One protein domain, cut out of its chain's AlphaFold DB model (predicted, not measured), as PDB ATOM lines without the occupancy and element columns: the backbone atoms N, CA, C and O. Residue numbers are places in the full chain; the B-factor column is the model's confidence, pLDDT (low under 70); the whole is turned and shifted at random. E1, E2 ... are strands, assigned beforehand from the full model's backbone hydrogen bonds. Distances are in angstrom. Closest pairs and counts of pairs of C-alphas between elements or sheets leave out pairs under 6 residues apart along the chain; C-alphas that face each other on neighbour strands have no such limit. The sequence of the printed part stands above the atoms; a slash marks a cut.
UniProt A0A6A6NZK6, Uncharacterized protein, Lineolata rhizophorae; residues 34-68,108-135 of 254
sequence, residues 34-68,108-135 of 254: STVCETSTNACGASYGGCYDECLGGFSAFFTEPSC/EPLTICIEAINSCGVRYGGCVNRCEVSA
ATOM      1  N   SER A  34     111.697 114.367  99.111       80.06
ATOM      2  CA  SER A  34     112.580 113.318  98.624       80.06
ATOM      3  C   SER A  34     112.136 112.952  97.217       80.06
ATOM      4  O   SER A  34     111.116 112.299  96.993       80.06
ATOM      5  N   THR A  35     112.922 113.388  96.235       84.81
ATOM      6  CA  THR A  35     112.813 112.869  94.875       84.81
ATOM      7  C   THR A  35     113.368 111.448  94.858       84.81
ATOM      8  O   THR A  35     114.562 111.242  95.085       84.81
ATOM      9  N   VAL A  36     112.512 110.468  94.588       86.12
ATOM     10  CA  VAL A  36     112.901 109.067  94.401       86.12
ATOM     11  C   VAL A  36     112.896 108.755  92.916       86.12
ATOM     12  O   VAL A  36     111.916 109.017  92.228       86.12
ATOM     13  N   CYS A  37     114.004 108.208  92.424       84.81
ATOM     14  CA  CYS A  37     114.158 107.795  91.035       84.81
ATOM     15  C   CYS A  37     114.139 106.273  90.943       84.81
ATOM     16  O   CYS A  37     114.961 105.600  91.570       84.81
ATOM     17  N   GLU A  38     113.232 105.739  90.132       87.94
ATOM     18  CA  GLU A  38     113.142 104.311  89.850       87.94
ATOM     19  C   GLU A  38     113.467 104.053  88.381       87.94
ATOM     20  O   GLU A  38     112.953 104.718  87.483       87.94
ATOM     21  N   THR A  39     114.318 103.057  88.129       86.44
ATOM     22  CA  THR A  39     114.646 102.581  86.781       86.44
ATOM     23  C   THR A  39     114.411 101.081  86.695       86.44
ATOM     24  O   THR A  39     114.926 100.322  87.516       86.44
ATOM     25  N   SER A  40     113.684 100.656  85.672       89.62
ATOM     26  CA  SER A  40     113.426  99.267  85.304       89.62
ATOM     27  C   SER A  40     114.015  98.953  83.931       89.62
ATOM     28  O   SER A  40     114.437  99.838  83.187       89.62
ATOM     29  N   THR A  41     114.119  97.672  83.595       89.75
ATOM     30  CA  THR A  41     114.611  97.207  82.293       89.75
ATOM     31  C   THR A  41     113.650  96.164  81.755       89.75
ATOM     32  O   THR A  41     113.313  95.225  82.474       89.75
ATOM     33  N   ASN A  42     113.198  96.343  80.514       87.50
ATOM     34  CA  ASN A  42     112.252  95.430  79.883       87.50
ATOM     35  C   ASN A  42     112.927  94.116  79.450       87.50
ATOM     36  O   ASN A  42     114.156  93.977  79.500       87.50
ATOM     37  N   ALA A  43     112.135  93.147  78.983       87.56
ATOM     38  CA  ALA A  43     112.647  91.851  78.512       87.56
ATOM     39  C   ALA A  43     113.671  91.966  77.363       87.56
ATOM     40  O   ALA A  43     114.474  91.056  77.151       87.56
ATOM     41  N   CYS A  44     113.667  93.092  76.651       90.88
ATOM     42  CA  CYS A  44     114.524  93.376  75.505       90.88
ATOM     43  C   CYS A  44     115.767  94.204  75.856       90.88
ATOM     44  O   CYS A  44     116.576  94.505  74.980       90.88
ATOM     45  N   GLY A  45     115.967  94.524  77.136       83.62
ATOM     46  CA  GLY A  45     117.144  95.242  77.619       83.62
ATOM     47  C   GLY A  45     117.041  96.767  77.543       83.62
ATOM     48  O   GLY A  45     118.020  97.445  77.851       83.62
ATOM     49  N   ALA A  46     115.888  97.326  77.171       82.44
ATOM     50  CA  ALA A  46     115.663  98.766  77.204       82.44
ATOM     51  C   ALA A  46     115.339  99.225  78.632       82.44
ATOM     52  O   ALA A  46     114.437  98.693  79.284       82.44
ATOM     53  N   SER A  47     116.074 100.224  79.120       84.31
ATOM     54  CA  SER A  47     115.822 100.865  80.411       84.31
ATOM     55  C   SER A  47     114.679 101.879  80.313       84.31
ATOM     56  O   SER A  47     114.669 102.709  79.398       84.31
ATOM     57  N   TYR A  48     113.761 101.867  81.272       87.25
ATOM     58  CA  TYR A  48     112.653 102.815  81.398       87.25
ATOM     59  C   TYR A  48     112.447 103.179  82.873       87.25
ATOM     60  O   TYR A  48     112.806 102.398  83.749       87.25
ATOM     61  N   GLY A  49     111.930 104.366  83.172       89.06
ATOM     62  CA  GLY A  49     111.825 104.846  84.550       89.06
ATOM     63  C   GLY A  49     111.662 106.355  84.636       89.06
ATOM     64  O   GLY A  49     111.476 107.021  83.617       89.06
ATOM     65  N   GLY A  50     111.747 106.879  85.853       85.81
ATOM     66  CA  GLY A  50     111.703 108.309  86.127       85.81
ATOM     67  C   GLY A  50     111.710 108.605  87.620       85.81
ATOM     68  O   GLY A  50     111.751 107.701  88.458       85.81
ATOM     69  N   CYS A  51     111.696 109.892  87.945       84.62
ATOM     70  CA  CYS A  51     111.742 110.370  89.316       84.62
ATOM     71  C   CYS A  51     110.396 110.959  89.735       84.62
ATOM     72  O   CYS A  51     109.777 111.693  88.965       84.62
ATOM     73  N   TYR A  52     109.960 110.667  90.954       83.38
ATOM     74  CA  TYR A  52     108.748 111.227  91.541       83.38
ATOM     75  C   TYR A  52     109.032 111.792  92.934       83.38
ATOM     76  O   TYR A  52     109.984 111.402  93.606       83.38
ATOM     77  N   ASP A  53     108.200 112.741  93.350       83.75
ATOM     78  CA  ASP A  53     108.226 113.298  94.698       83.75
ATOM     79  C   ASP A  53     107.355 112.424  95.611       83.75
ATOM     80  O   ASP A  53     106.151 112.275  95.372       83.75
ATOM     81  N   GLU A  54     107.952 111.827  96.644       82.00
ATOM     82  CA  GLU A  54     107.224 110.990  97.608       82.00
ATOM     83  C   GLU A  54     106.098 111.759  98.322       82.00
ATOM     84  O   GLU A  54     105.099 111.161  98.737       82.00
ATOM     85  N   CYS A  55     106.208 113.087  98.407       83.00
ATOM     86  CA  CYS A  55     105.254 113.950  99.093       83.00
ATOM     87  C   CYS A  55     103.970 114.225  98.315       83.00
ATOM     88  O   CYS A  55     102.962 114.607  98.915       83.00
ATOM     89  N   LEU A  56     103.971 114.009  96.998       78.31
ATOM     90  CA  LEU A  56     102.796 114.230  96.147       78.31
ATOM     91  C   LEU A  56     101.869 113.007  96.062       78.31
ATOM     92  O   LEU A  56     100.871 113.039  95.343       78.31
ATOM     93  N   GLY A  57     102.150 111.964  96.849       63.28
ATOM     94  CA  GLY A  57     101.406 110.711  96.846       63.28
ATOM     95  C   GLY A  57     101.939 109.793  95.754       63.28
ATOM     96  O   GLY A  57     101.697 110.015  94.576       63.28
ATOM     97  N   GLY A  58     102.691 108.773  96.175       57.88
ATOM     98  CA  GLY A  58     103.441 107.860  95.315       57.88
ATOM     99  C   GLY A  58     102.652 107.324  94.123       57.88
ATOM    100  O   GLY A  58     101.779 106.467  94.258       57.88
ATOM    101  N   PHE A  59     103.039 107.785  92.940       57.03
ATOM    102  CA  PHE A  59     102.650 107.193  91.676       57.03
ATOM    103  C   PHE A  59     103.868 106.514  91.040       57.03
ATOM    104  O   PHE A  59     104.432 107.008  90.070       57.03
ATOM    105  N   SER A  60     104.272 105.353  91.558       54.88
ATOM    106  CA  SER A  60     105.279 104.496  90.906       54.88
ATOM    107  C   SER A  60     104.728 103.747  89.676       54.88
ATOM    108  O   SER A  60     105.438 102.992  89.022       54.88
ATOM    109  N   ALA A  61     103.450 103.946  89.329       53.59
ATOM    110  CA  ALA A  61     102.726 103.111  88.371       53.59
ATOM    111  C   ALA A  61     102.711 103.620  86.913       53.59
ATOM    112  O   ALA A  61     102.017 103.026  86.092       53.59
ATOM    113  N   PHE A  62     103.423 104.700  86.563       64.69
ATOM    114  CA  PHE A  62     103.245 105.359  85.254       64.69
ATOM    115  C   PHE A  62     104.354 105.151  84.222       64.69
ATOM    116  O   PHE A  62     104.251 105.685  83.119       64.69
ATOM    117  N   PHE A  63     105.397 104.373  84.512       81.50
ATOM    118  CA  PHE A  63     106.418 104.119  83.495       81.50
ATOM    119  C   PHE A  63     105.948 103.011  82.552       81.50
ATOM    120  O   PHE A  63     106.121 101.824  82.827       81.50
ATOM    121  N   THR A  64     105.322 103.416  81.445       86.75
ATOM    122  CA  THR A  64     104.938 102.511  80.358       86.75
ATOM    123  C   THR A  64     106.190 101.845  79.795       86.75
ATOM    124  O   THR A  64     107.111 102.516  79.327       86.75
ATOM    125  N   GLU A  65     106.225 100.518  79.865       90.50
ATOM    126  CA  GLU A  65     107.299  99.708  79.301       90.50
ATOM    127  C   GLU A  65     107.351  99.916  77.774       90.50
ATOM    128  O   GLU A  65     106.327  99.736  77.108       90.50
ATOM    129  N   PRO A  66     108.501 100.312  77.196       82.50
ATOM    130  CA  PRO A  66     108.617 100.472  75.752       82.50
ATOM    131  C   PRO A  66     108.511  99.113  75.055       82.50
ATOM    132  O   PRO A  66     109.024  98.108  75.569       82.50
ATOM    133  N   SER A  67     107.882  99.086  73.875       85.88
ATOM    134  CA  SER A  67     107.797  97.865  73.078       85.88
ATOM    135  C   SER A  67     109.187  97.457  72.602       85.88
ATOM    136  O   SER A  67     110.028  98.284  72.249       85.88
ATOM    137  N   CYS A  68     109.432  96.153  72.561       84.38
ATOM    138  CA  CYS A  68     110.667  95.599  72.021       84.38
ATOM    139  C   CYS A  68     110.878  95.941  70.541       84.38
ATOM    140  O   CYS A  68     112.022  96.052  70.093       84.38
ATOM    141  N   GLU A 108     117.655 128.072  97.105       81.19
ATOM    142  CA  GLU A 108     117.220 126.886  97.826       81.19
ATOM    143  C   GLU A 108     117.631 125.657  97.010       81.19
ATOM    144  O   GLU A 108     117.546 125.690  95.776       81.19
ATOM    145  N   PRO A 109     118.119 124.594  97.669       74.94
ATOM    146  CA  PRO A 109     118.635 123.420  96.991       74.94
ATOM    147  C   PRO A 109     117.502 122.673  96.278       74.94
ATOM    148  O   PRO A 109     116.912 121.746  96.821       74.94
ATOM    149  N   LEU A 110     117.203 123.072  95.042       77.94
ATOM    150  CA  LEU A 110     116.297 122.351  94.161       77.94
ATOM    151  C   LEU A 110     117.121 121.354  93.351       77.94
ATOM    152  O   LEU A 110     117.961 121.748  92.543       77.94
ATOM    153  N   THR A 111     116.903 120.064  93.578       84.19
ATOM    154  CA  THR A 111     117.568 119.009  92.809       84.19
ATOM    155  C   THR A 111     116.848 118.835  91.478       84.19
ATOM    156  O   THR A 111     115.651 118.570  91.449       84.19
ATOM    157  N   ILE A 112     117.571 118.994  90.372       82.88
ATOM    158  CA  ILE A 112     117.065 118.784  89.015       82.88
ATOM    159  C   ILE A 112     117.786 117.571  88.440       82.88
ATOM    160  O   ILE A 112     119.013 117.565  88.343       82.88
ATOM    161  N   CYS A 113     117.029 116.549  88.052       85.75
ATOM    162  CA  CYS A 113     117.558 115.376  87.367       85.75
ATOM    163  C   CYS A 113     117.432 115.564  85.859       85.75
ATOM    164  O   CYS A 113     116.359 115.877  85.350       85.75
ATOM    165  N   ILE A 114     118.550 115.405  85.159       85.00
ATOM    166  CA  ILE A 114     118.628 115.551  83.709       85.00
ATOM    167  C   ILE A 114     118.977 114.183  83.134       85.00
ATOM    168  O   ILE A 114     119.971 113.583  83.545       85.00
ATOM    169  N   GLU A 115     118.189 113.723  82.166       88.81
ATOM    170  CA  GLU A 115     118.508 112.575  81.318       88.81
ATOM    171  C   GLU A 115     118.712 113.048  79.878       88.81
ATOM    172  O   GLU A 115     117.948 113.858  79.353       88.81
ATOM    173  N   ALA A 116     119.764 112.555  79.235       85.12
ATOM    174  CA  ALA A 116     120.130 112.899  77.872       85.12
ATOM    175  C   ALA A 116     120.699 111.676  77.138       85.12
ATOM    176  O   ALA A 116     121.147 110.699  77.737       85.12
ATOM    177  N   ILE A 117     120.694 111.726  75.808       85.25
ATOM    178  CA  ILE A 117     121.277 110.696  74.941       85.25
ATOM    179  C   ILE A 117     122.381 111.352  74.118       85.25
ATOM    180  O   ILE A 117     122.178 112.421  73.543       85.25
ATOM    181  N   ASN A 118     123.578 110.759  74.103       87.38
ATOM    182  CA  ASN A 118     124.683 111.292  73.303       87.38
ATOM    183  C   ASN A 118     124.525 110.914  71.817       87.38
ATOM    184  O   ASN A 118     123.666 110.118  71.444       87.38
ATOM    185  N   SER A 119     125.394 111.437  70.950       84.94
ATOM    186  CA  SER A 119     125.366 111.156  69.502       84.94
ATOM    187  C   SER A 119     125.541 109.677  69.126       84.94
ATOM    188  O   SER A 119     125.333 109.309  67.974       84.94
ATOM    189  N   CYS A 120     125.915 108.826  70.082       88.50
ATOM    190  CA  CYS A 120     126.111 107.393  69.906       88.50
ATOM    191  C   CYS A 120     124.981 106.554  70.519       88.50
ATOM    192  O   CYS A 120     125.120 105.337  70.615       88.50
ATOM    193  N   GLY A 121     123.885 107.181  70.956       81.25
ATOM    194  CA  GLY A 121     122.738 106.485  71.542       81.25
ATOM    195  C   GLY A 121     122.934 106.064  73.003       81.25
ATOM    196  O   GLY A 121     122.079 105.377  73.559       81.25
ATOM    197  N   VAL A 122     124.032 106.466  73.651       84.88
ATOM    198  CA  VAL A 122     124.278 106.142  75.060       84.88
ATOM    199  C   VAL A 122     123.514 107.130  75.935       84.88
ATOM    200  O   VAL A 122     123.730 108.342  75.847       84.88
ATOM    201  N   ARG A 123     122.634 106.599  76.790       81.50
ATOM    202  CA  ARG A 123     121.941 107.367  77.830       81.50
ATOM    203  C   ARG A 123     122.933 107.800  78.905       81.50
ATOM    204  O   ARG A 123     123.745 106.999  79.366       81.50
ATOM    205  N   TYR A 124     122.858 109.060  79.300       88.69
ATOM    206  CA  TYR A 124     123.610 109.623  80.411       88.69
ATOM    207  C   TYR A 124     122.736 110.620  81.159       88.69
ATOM    208  O   TYR A 124     121.812 111.201  80.598       88.69
ATOM    209  N   GLY A 125     123.010 110.803  82.439       90.12
ATOM    210  CA  GLY A 125     122.193 111.662  83.270       90.12
ATOM    211  C   GLY A 125     122.733 111.769  84.679       90.12
ATOM    212  O   GLY A 125     123.668 111.063  85.064       90.12
ATOM    213  N   GLY A 126     122.150 112.685  85.433       88.31
ATOM    214  CA  GLY A 126     122.497 112.926  86.821       88.31
ATOM    215  C   GLY A 126     121.584 113.975  87.432       88.31
ATOM    216  O   GLY A 126     121.006 114.803  86.727       88.31
ATOM    217  N   CYS A 127     121.460 113.928  88.751       87.25
ATOM    218  CA  CYS A 127     120.760 114.944  89.511       87.25
ATOM    219  C   CYS A 127     121.769 115.987  89.981       87.25
ATOM    220  O   CYS A 127     122.736 115.657  90.668       87.25
ATOM    221  N   VAL A 128     121.566 117.236  89.571       87.81
ATOM    222  CA  VAL A 128     122.389 118.378  89.972       87.81
ATOM    223  C   VAL A 128     121.556 119.320  90.820       87.81
ATOM    224  O   VAL A 128     120.349 119.465  90.625       87.81
ATOM    225  N   ASN A 129     122.197 119.975  91.779       85.19
ATOM    226  CA  ASN A 129     121.548 121.065  92.478       85.19
ATOM    227  C   ASN A 129     121.412 122.243  91.503       85.19
ATOM    228  O   ASN A 129     122.372 122.580  90.813       85.19
ATOM    229  N   ARG A 130     120.250 122.897  91.445       79.38
ATOM    230  CA  ARG A 130     120.012 124.071  90.588       79.38
ATOM    231  C   ARG A 130     121.037 125.181  90.826       79.38
ATOM    232  O   ARG A 130     121.334 125.949  89.918       79.38
ATOM    233  N   CYS A 131     121.579 125.244  92.037       83.38
ATOM    234  CA  CYS A 131     122.592 126.209  92.445       83.38
ATOM    235  C   CYS A 131     124.013 125.813  92.016       83.38
ATOM    236  O   CYS A 131     124.917 126.644  92.027       83.38
ATOM    237  N   GLU A 132     124.207 124.559  91.612       79.94
ATOM    238  CA  GLU A 132     125.472 123.975  91.175       79.94
ATOM    239  C   GLU A 132     125.263 123.277  89.829       79.94
ATOM    240  O   GLU A 132     125.395 122.057  89.699       79.94
ATOM    241  N   VAL A 133     124.923 124.059  88.800       68.12
ATOM    242  CA  VAL A 133     124.847 123.562  87.418       68.12
ATOM    243  C   VAL A 133     126.256 123.271  86.908       68.12
ATOM    244  O   VAL A 133     126.876 124.042  86.180       68.12
ATOM    245  N   SER A 134     126.787 122.129  87.327       79.19
ATOM    246  CA  SER A 134     127.916 121.503  86.659       79.19
ATOM    247  C   SER A 134     127.391 120.825  85.399       79.19
ATOM    248  O   SER A 134     126.420 120.070  85.451       79.19
ATOM    249  N   ALA A 135     128.016 121.102  84.256       75.25
ATOM    250  CA  ALA A 135     127.646 120.459  83.003       75.25
ATOM    251  C   ALA A 135     127.856 118.939  83.115       75.25
ATOM    252  O   ALA A 135     128.958 118.476  83.421       75.25
TER     253      ALA A 135
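AT A GLANCE: This is residues 34 to 68 and 108 to 135 of the 254 residues of an uncharacterized protein of Lineolata rhizophorae (UniProt A0A6A6NZK6). Two two-stranded hairpins, E1 with E2 and E3 with E4, lie loosely side by side in a flat arrangement with their turns toward the same end, meeting by little more than one near approach between E2 and E3. After E2, residues 54 to 68 swing out and run back along the first hairpin on the side away from the second, and the last residues, 130 to 135, fold back near the end of E4. The printed part has 63 residues with no named helix and four named strands, in the order E1, E2, E3, E4 along the chain, making two antiparallel sheets of two strands each. The class is all strand, although under half of the residues, 28 of 63, are in named elements. The whole is loose, with a radius of gyration of the C-alphas of 13.8 A, and spans 41 by 35 by 10 A.

IN THESE COORDINATES: E1 is residues 35 to 41, 20.2 A from first to last C-alpha, and begins with C-alpha 35 at (112.813, 112.869, 94.875). E2 is residues 47 to 53, 20.4 A long, and ends with C-alpha 53 at (108.226, 113.298, 94.698). E3, residues 111 to 117, and E4, residues 123 to 129, are each 20.1 A long. C-alpha 129, where E4 ends, is at (121.548, 121.065, 92.478).

HOW THE PARTS SIT: E1 and E2 form a hairpin with a tight link of 5 residues and are antiparallel, at 163 degrees between their directions. C-alphas 37 and 51 face each other at 3.9 A. N 40 and O 48 are 2.7 A apart, and N 36 and O 52 are 2.9 A apart, both within hydrogen-bond range. E2 and E3 have 1 pair of C-alphas within 8 A, those of Cys 51 and Cys 113, 7.9 A apart. E1 and E3 are only just apart, their closest C-alphas 8.0 A from each other. E4 is apart from both E1 and E2. E3 and E4 form the second hairpin, again with a tight link of 5 residues, antiparallel at 162 degrees. C-alphas 113 and 127 face each other at 3.9 A. N 112 and O 128, at 2.8 A, and N 114 and O 126, at 3.0 A, are within hydrogen-bond range.

THE WHOLE: The two C-alphas farthest apart, those of Cys 68 and Glu 108, are 41.1 A apart and stand on the two sides of the cut, where residues 69 to 107 are not printed. The link from E2 to E3 is the link across this cut. Residues 54 to 68 hold no named element, and their C-alphas lie 10 to 20 A from the mean of the C-alphas. The mean pLDDT of the printed part is 81.9; residues 57 to 62 and residue 133 are under 70.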